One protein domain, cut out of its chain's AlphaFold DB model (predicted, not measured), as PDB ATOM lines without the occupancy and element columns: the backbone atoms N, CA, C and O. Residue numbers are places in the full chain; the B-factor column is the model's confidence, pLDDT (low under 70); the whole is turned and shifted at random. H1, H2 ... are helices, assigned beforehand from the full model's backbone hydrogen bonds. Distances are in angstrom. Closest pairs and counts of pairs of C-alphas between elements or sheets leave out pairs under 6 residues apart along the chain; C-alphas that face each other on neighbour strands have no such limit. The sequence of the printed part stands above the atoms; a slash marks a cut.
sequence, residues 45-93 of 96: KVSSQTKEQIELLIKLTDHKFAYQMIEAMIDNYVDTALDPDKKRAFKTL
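This is residues 45 to 93 of the 96 residues of an uncharacterized protein of Enterococcus faecalis TX0630 (UniProt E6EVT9). H2, the longest helix, makes the middle of an open zigzag: H1 stands about perpendicular at its first end, and H3 folds back from its other end as a V. The 49 printed residues hold three named helices, H1, H2, H3 along the chain, and no named strand: all helix. The whole is loose, radius of gyration of the C-alphas 12.9 A, spanning 34 by 23 by 16 A.

Find C-alpha 66 at (-109.387, -43.104, -58.793); from there H2 runs 21.0 A to residue 80. H1, residues 48 to 60, begins at (-107.919, -45.747, -72.482) and runs 18.5 A. H3, residues 84 to 93, runs 14.2 A to (-131.627, -36.674, -56.851).

Look at Met 69 of H2 and Ile 58 of H1, their closest C-alphas, 6.7 A apart: H1 touches H2 with residues 54 to 58 alone, about perpendicular at 87 degrees. H2 and H3 are close but not clearly touching, closest at the C-alphas of Val 78 and Lys 87, 6.0 A. They run opposite ways at a steep tilt of 40 degrees. H1 and H3 are apart. In H1, H2 and H3 every O i to N i+4 pair is within hydrogen-bond range.

The C-alphas of Lys 59 and Asp 85 are farthest apart, 34.4 A. Both links are tight, residues 45 to 50 stand free, the printed part has no cut, and no printed residue is under 70 in pLDDT.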
ATOM      1  N   LYS A  45    -116.484 -48.584 -66.847       93.81
ATOM      2  CA  LYS A  45    -115.644 -48.715 -68.044       93.81
ATOM      3  C   LYS A  45    -115.486 -47.349 -68.702       93.81
ATOM      4  O   LYS A  45    -116.476 -46.681 -68.980       93.81
ATOM      5  N   VAL A  46    -114.243 -46.974 -68.988       93.12
ATOM      6  CA  VAL A  46    -113.874 -45.717 -69.650       93.12
ATOM      7  C   VAL A  46    -112.926 -45.988 -70.817       93.12
ATOM      8  O   VAL A  46    -112.390 -47.092 -70.946       93.12
ATOM      9  N   SER A  47    -112.714 -44.986 -71.673       97.50
ATOM     10  CA  SER A  47    -111.698 -45.065 -72.727       97.50
ATOM     11  C   SER A  47    -110.287 -45.170 -72.126       97.50
ATOM     12  O   SER A  47    -110.050 -44.764 -70.983       97.50
ATOM     13  N   SER A  48    -109.329 -45.690 -72.898       96.12
ATOM     14  CA  SER A  48    -107.919 -45.747 -72.482       96.12
ATOM     15  C   SER A  48    -107.361 -44.358 -72.165       96.12
ATOM     16  O   SER A  48    -106.695 -44.189 -71.148       96.12
ATOM     17  N   GLN A  49    -107.704 -43.364 -72.985       97.75
ATOM     18  CA  GLN A  49    -107.282 -41.979 -72.800       97.75
ATOM     19  C   GLN A  49    -107.813 -41.394 -71.486       97.75
ATOM     20  O   GLN A  49    -107.058 -40.798 -70.724       97.75
ATOM     21  N   THR A  50    -109.097 -41.595 -71.179       95.62
ATOM     22  CA  THR A  50    -109.688 -41.111 -69.923       95.62
ATOM     23  C   THR A  50    -109.033 -41.774 -68.712       95.62
ATOM     24  O   THR A  50    -108.752 -41.107 -67.720       95.62
ATOM     25  N   LYS A  51    -108.738 -43.078 -68.791       94.88
ATOM     26  CA  LYS A  51    -108.015 -43.793 -67.732       94.88
ATOM     27  C   LYS A  51    -106.630 -43.191 -67.488       94.88
ATOM     28  O   LYS A  51    -106.266 -42.970 -66.338       94.88
ATOM     29  N   GLU A  52    -105.881 -42.906 -68.548       96.25
ATOM     30  CA  GLU A  52    -104.546 -42.311 -68.447       96.25
ATOM     31  C   GLU A  52    -104.585 -40.906 -67.832       96.25
ATOM     32  O   GLU A  52    -103.798 -40.603 -66.938       96.25
ATOM     33  N   GLN A  53    -105.552 -40.075 -68.228       95.44
ATOM     34  CA  GLN A  53    -105.754 -38.752 -67.631       95.44
ATOM     35  C   GLN A  53    -106.051 -38.835 -66.130       95.44
ATOM     36  O   GLN A  53    -105.459 -38.094 -65.347       95.44
ATOM     37  N   ILE A  54    -106.919 -39.764 -65.715       94.81
ATOM     38  CA  ILE A  54    -107.227 -39.994 -64.297       94.81
ATOM     39  C   ILE A  54    -105.975 -40.461 -63.543       94.81
ATOM     40  O   ILE A  54    -105.691 -39.954 -62.463       94.81
ATOM     41  N   GLU A  55    -105.192 -41.385 -64.101       93.19
ATOM     42  CA  GLU A  55    -103.947 -41.851 -63.478       93.19
ATOM     43  C   GLU A  55    -102.905 -40.740 -63.327       93.19
ATOM     44  O   GLU A  55    -102.222 -40.675 -62.305       93.19
ATOM     45  N   LEU A  56    -102.776 -39.859 -64.321       94.88
ATOM     46  CA  LEU A  56    -101.895 -38.696 -64.241       94.88
ATOM     47  C   LEU A  56    -102.369 -37.715 -63.171       94.88
ATOM     48  O   LEU A  56    -101.565 -37.282 -62.350       94.88
ATOM     49  N   LEU A  57    -103.667 -37.418 -63.126       94.19
ATOM     50  CA  LEU A  57    -104.251 -36.557 -62.101       94.19
ATOM     51  C   LEU A  57    -104.018 -37.118 -60.696       94.19
ATOM     52  O   LEU A  57    -103.597 -36.379 -59.814       94.19
ATOM     53  N   ILE A  58    -104.214 -38.422 -60.489       94.44
ATOM     54  CA  ILE A  58    -103.931 -39.096 -59.210       94.44
ATOM     55  C   ILE A  58    -102.455 -38.974 -58.831       94.44
ATOM     56  O   ILE A  58    -102.147 -38.837 -57.663       94.44
ATOM     57  N   LYS A  59    -101.524 -39.030 -59.789       92.69
ATOM     58  CA  LYS A  59    -100.087 -38.871 -59.495       92.69
ATOM     59  C   LYS A  59     -99.709 -37.435 -59.136       92.69
ATOM     60  O   LYS A  59     -98.736 -37.232 -58.420       92.69
ATOM     61  N   LEU A  60    -100.425 -36.459 -59.689       94.25
ATOM     62  CA  LEU A  60    -100.179 -35.031 -59.474       94.25
ATOM     63  C   LEU A  60    -100.882 -34.480 -58.232       94.25
ATOM     64  O   LEU A  60    -100.577 -33.374 -57.798       94.25
ATOM     65  N   THR A  61    -101.833 -35.225 -57.686       89.44
ATOM     66  CA  THR A  61    -102.623 -34.845 -56.515       89.44
ATOM     67  C   THR A  61    -102.413 -35.869 -55.408       89.44
ATOM     68  O   THR A  61    -102.017 -36.998 -55.666       89.44
ATOM     69  N   ASP A  62    -102.721 -35.529 -54.161       85.88
ATOM     70  CA  ASP A  62    -102.538 -36.456 -53.034       85.88
ATOM     71  C   ASP A  62    -103.657 -37.517 -52.922       85.88
ATOM     72  O   ASP A  62    -103.925 -38.066 -51.848       85.88
ATOM     73  N   HIS A  63    -104.347 -37.826 -54.024       88.75
ATOM     74  CA  HIS A  63    -105.402 -38.834 -54.038       88.75
ATOM     75  C   HIS A  63    -104.816 -40.242 -54.149       88.75
ATOM     76  O   HIS A  63    -103.932 -40.522 -54.951       88.75
ATOM     77  N   LYS A  64    -105.341 -41.181 -53.354       87.06
ATOM     78  CA  LYS A  64    -104.854 -42.570 -53.339       87.06
ATOM     79  C   LYS A  64    -105.582 -43.458 -54.344       87.06
ATOM     80  O   LYS A  64    -105.033 -44.458 -54.806       87.06
ATOM     81  N   PHE A  65    -106.835 -43.128 -54.647       89.06
ATOM     82  CA  PHE A  65    -107.703 -43.956 -55.472       89.06
ATOM     83  C   PHE A  65    -108.444 -43.135 -56.525       89.06
ATOM     84  O   PHE A  65    -108.843 -42.001 -56.279       89.06
ATOM     85  N   ALA A  66    -108.703 -43.755 -57.678       90.25
ATOM     86  CA  ALA A  66    -109.387 -43.104 -58.793       90.25
ATOM     87  C   ALA A  66    -110.798 -42.616 -58.456       90.25
ATOM     88  O   ALA A  66    -111.190 -41.557 -58.930       90.25
ATOM     89  N   TYR A  67    -111.541 -43.334 -57.611       90.00
ATOM     90  CA  TYR A  67    -112.875 -42.882 -57.209       90.00
ATOM     91  C   TYR A  67    -112.827 -41.569 -56.417       90.00
ATOM     92  O   TYR A  67    -113.685 -40.731 -56.636       90.00
ATOM     93  N   GLN A  68    -111.790 -41.336 -55.602       91.38
ATOM     94  CA  GLN A  68    -111.639 -40.079 -54.852       91.38
ATOM     95  C   GLN A  68    -111.399 -38.898 -55.794       91.38
ATOM     96  O   GLN A  68    -111.946 -37.820 -55.598       91.38
ATOM     97  N   MET A  69    -110.598 -39.117 -56.842       93.56
ATOM     98  CA  MET A  69    -110.390 -38.122 -57.894       93.56
ATOM     99  C   MET A  69    -111.701 -37.828 -58.635       93.56
ATOM    100  O   MET A  69    -112.026 -36.676 -58.895       93.56
ATOM    101  N   ILE A  70    -112.475 -38.866 -58.962       93.12
ATOM    102  CA  ILE A  70    -113.768 -38.710 -59.637       93.12
ATOM    103  C   ILE A  70    -114.772 -37.965 -58.745       93.12
ATOM    104  O   ILE A  70    -115.434 -37.061 -59.241       93.12
ATOM    105  N   GLU A  71    -114.849 -38.287 -57.454       92.00
ATOM    106  CA  GLU A  71    -115.678 -37.574 -56.470       92.00
ATOM    107  C   GLU A  71    -115.311 -36.087 -56.416       92.00
ATOM    108  O   GLU A  71    -116.174 -35.239 -56.627       92.00
ATOM    109  N   ALA A  72    -114.021 -35.762 -56.277       93.38
ATOM    110  CA  ALA A  72    -113.555 -34.377 -56.260       93.38
ATOM    111  C   ALA A  72    -113.885 -33.620 -57.561       93.38
ATOM    112  O   ALA A  72    -114.269 -32.449 -57.527       93.38
ATOM    113  N   MET A  73    -113.770 -34.281 -58.720       93.75
ATOM    114  CA  MET A  73    -114.159 -33.692 -60.006       93.75
ATOM    115  C   MET A  73    -115.667 -33.431 -60.092       93.75
ATOM    116  O   MET A  73    -116.067 -32.393 -60.622       93.75
ATOM    117  N   ILE A  74    -116.497 -34.349 -59.582       94.38
ATOM    118  CA  ILE A  74    -117.956 -34.182 -59.535       94.38
ATOM    119  C   ILE A  74    -118.308 -32.994 -58.643       94.38
ATOM    120  O   ILE A  74    -119.024 -32.103 -59.099       94.38
ATOM    121  N   ASP A  75    -117.769 -32.941 -57.427       93.25
ATOM    122  CA  ASP A  75    -118.040 -31.863 -56.471       93.25
ATOM    123  C   ASP A  75    -117.645 -30.502 -57.051       93.25
ATOM    124  O   ASP A  75    -118.453 -29.571 -57.087       93.25
ATOM    125  N   ASN A  76    -116.439 -30.409 -57.621       95.06
ATOM    126  CA  ASN A  76    -115.972 -29.187 -58.264       95.06
ATOM    127  C   ASN A  76    -116.873 -28.771 -59.437       95.06
ATOM    128  O   ASN A  76    -117.209 -27.594 -59.564       95.06
ATOM    129  N   TYR A  77    -117.293 -29.704 -60.294       96.25
ATOM    130  CA  TYR A  77    -118.192 -29.391 -61.409       96.25
ATOM    131  C   TYR A  77    -119.567 -28.919 -60.918       96.25
ATOM    132  O   TYR A  77    -120.119 -27.947 -61.440       96.25
ATOM    133  N   VAL A  78    -120.107 -29.564 -59.883       94.12
ATOM    134  CA  VAL A  78    -121.396 -29.204 -59.280       94.12
ATOM    135  C   VAL A  78    -121.352 -27.816 -58.652       94.12
ATOM    136  O   VAL A  78    -122.337 -27.076 -58.718       94.12
ATOM    137  N   ASP A  79    -120.225 -27.446 -58.051       92.25
ATOM    138  CA  ASP A  79    -120.085 -26.160 -57.386       92.25
ATOM    139  C   ASP A  79    -119.732 -25.006 -58.324       92.25
ATOM    140  O   ASP A  79    -120.225 -23.900 -58.099       92.25
ATOM    141  N   THR A  80    -118.938 -25.258 -59.369       95.06
ATOM    142  CA  THR A  80    -118.387 -24.198 -60.235       95.06
ATOM    143  C   THR A  80    -119.097 -24.033 -61.576       95.06
ATOM    144  O   THR A  80    -119.085 -22.930 -62.118       95.06
ATOM    145  N   ALA A  81    -119.705 -25.091 -62.124       93.75
ATOM    146  CA  ALA A  81    -120.182 -25.099 -63.510       93.75
ATOM    147  C   ALA A  81    -121.700 -25.296 -63.665       93.75
ATOM    148  O   ALA A  81    -122.242 -25.005 -64.733       93.75
ATOM    149  N   LEU A  82    -122.404 -25.795 -62.644       93.25
ATOM    150  CA  LEU A  82    -123.854 -25.989 -62.723       93.25
ATOM    151  C   LEU A  82    -124.631 -24.707 -62.413       93.25
ATOM    152  O   LEU A  82    -124.415 -24.059 -61.390       93.25
ATOM    153  N   ASP A  83    -125.640 -24.436 -63.245       95.00
ATOM    154  CA  ASP A  83    -126.684 -23.456 -62.935       95.00
ATOM    155  C   ASP A  83    -127.374 -23.804 -61.601       95.00
ATOM    156  O   ASP A  83    -127.549 -24.995 -61.302       95.00
ATOM    157  N   PRO A  84    -127.848 -22.812 -60.824       94.81
ATOM    158  CA  PRO A  84    -128.457 -23.044 -59.512       94.81
ATOM    159  C   PRO A  84    -129.579 -24.091 -59.513       94.81
ATOM    160  O   PRO A  84    -129.629 -24.949 -58.628       94.81
ATOM    161  N   ASP A  85    -130.435 -24.084 -60.537       95.31
ATOM    162  CA  ASP A  85    -131.544 -25.035 -60.659       95.31
ATOM    163  C   ASP A  85    -131.053 -26.463 -60.920       95.31
ATOM    164  O   ASP A  85    -131.517 -27.413 -60.287       95.31
ATOM    165  N   LYS A  86    -130.057 -26.625 -61.803       94.94
ATOM    166  CA  LYS A  86    -129.450 -27.932 -62.097       94.94
ATOM    167  C   LYS A  86    -128.668 -28.459 -60.899       94.94
ATOM    168  O   LYS A  86    -128.750 -29.645 -60.596       94.94
ATOM    169  N   LYS A  87    -127.963 -27.580 -60.182       94.94
ATOM    170  CA  LYS A  87    -127.267 -27.898 -58.932       94.94
ATOM    171  C   LYS A  87    -128.246 -28.397 -57.869       94.94
ATOM    172  O   LYS A  87    -128.005 -29.433 -57.252       94.94
ATOM    173  N   ARG A  88    -129.375 -27.704 -57.680       93.69
ATOM    174  CA  ARG A  88    -130.435 -28.114 -56.744       93.69
ATOM    175  C   ARG A  88    -131.048 -29.456 -57.134       93.69
ATOM    176  O   ARG A  88    -131.225 -30.312 -56.267       93.69
ATOM    177  N   ALA A  89    -131.349 -29.649 -58.417       95.00
ATOM    178  CA  ALA A  89    -131.876 -30.910 -58.927       95.00
ATOM    179  C   ALA A  89    -130.887 -32.064 -58.701       95.00
ATOM    180  O   ALA A  89    -131.279 -33.100 -58.173       95.00
ATOM    181  N   PHE A  90    -129.604 -31.860 -59.019       94.38
ATOM    182  CA  PHE A  90    -128.551 -32.848 -58.793       94.38
ATOM    183  C   PHE A  90    -128.459 -33.257 -57.320       94.38
ATOM    184  O   PHE A  90    -128.552 -34.444 -57.022       94.38
ATOM    185  N   LYS A  91    -128.361 -32.288 -56.395       91.94
ATOM    186  CA  LYS A  91    -128.292 -32.572 -54.951       91.94
ATOM    187  C   LYS A  91    -129.518 -33.341 -54.453       91.94
ATOM    188  O   LYS A  91    -129.382 -34.340 -53.760       91.94
ATOM    189  N   THR A  92    -130.705 -32.939 -54.908       94.44
ATOM    190  CA  THR A  92    -131.966 -33.600 -54.541       94.44
ATOM    191  C   THR A  92    -132.018 -35.052 -55.028       94.44
ATOM    192  O   THR A  92    -132.424 -35.930 -54.278       94.44
ATOM    193  N   LEU A  93    -131.603 -35.324 -56.270       94.06
ATOM    194  CA  LEU A  93    -131.627 -36.674 -56.851       94.06
ATOM    195  C   LEU A  93    -130.544 -37.590 -56.276       94.06
ATOM    196  O   LEU A  93    -130.761 -38.792 -56.135       94.06
TER     197      LEU A  93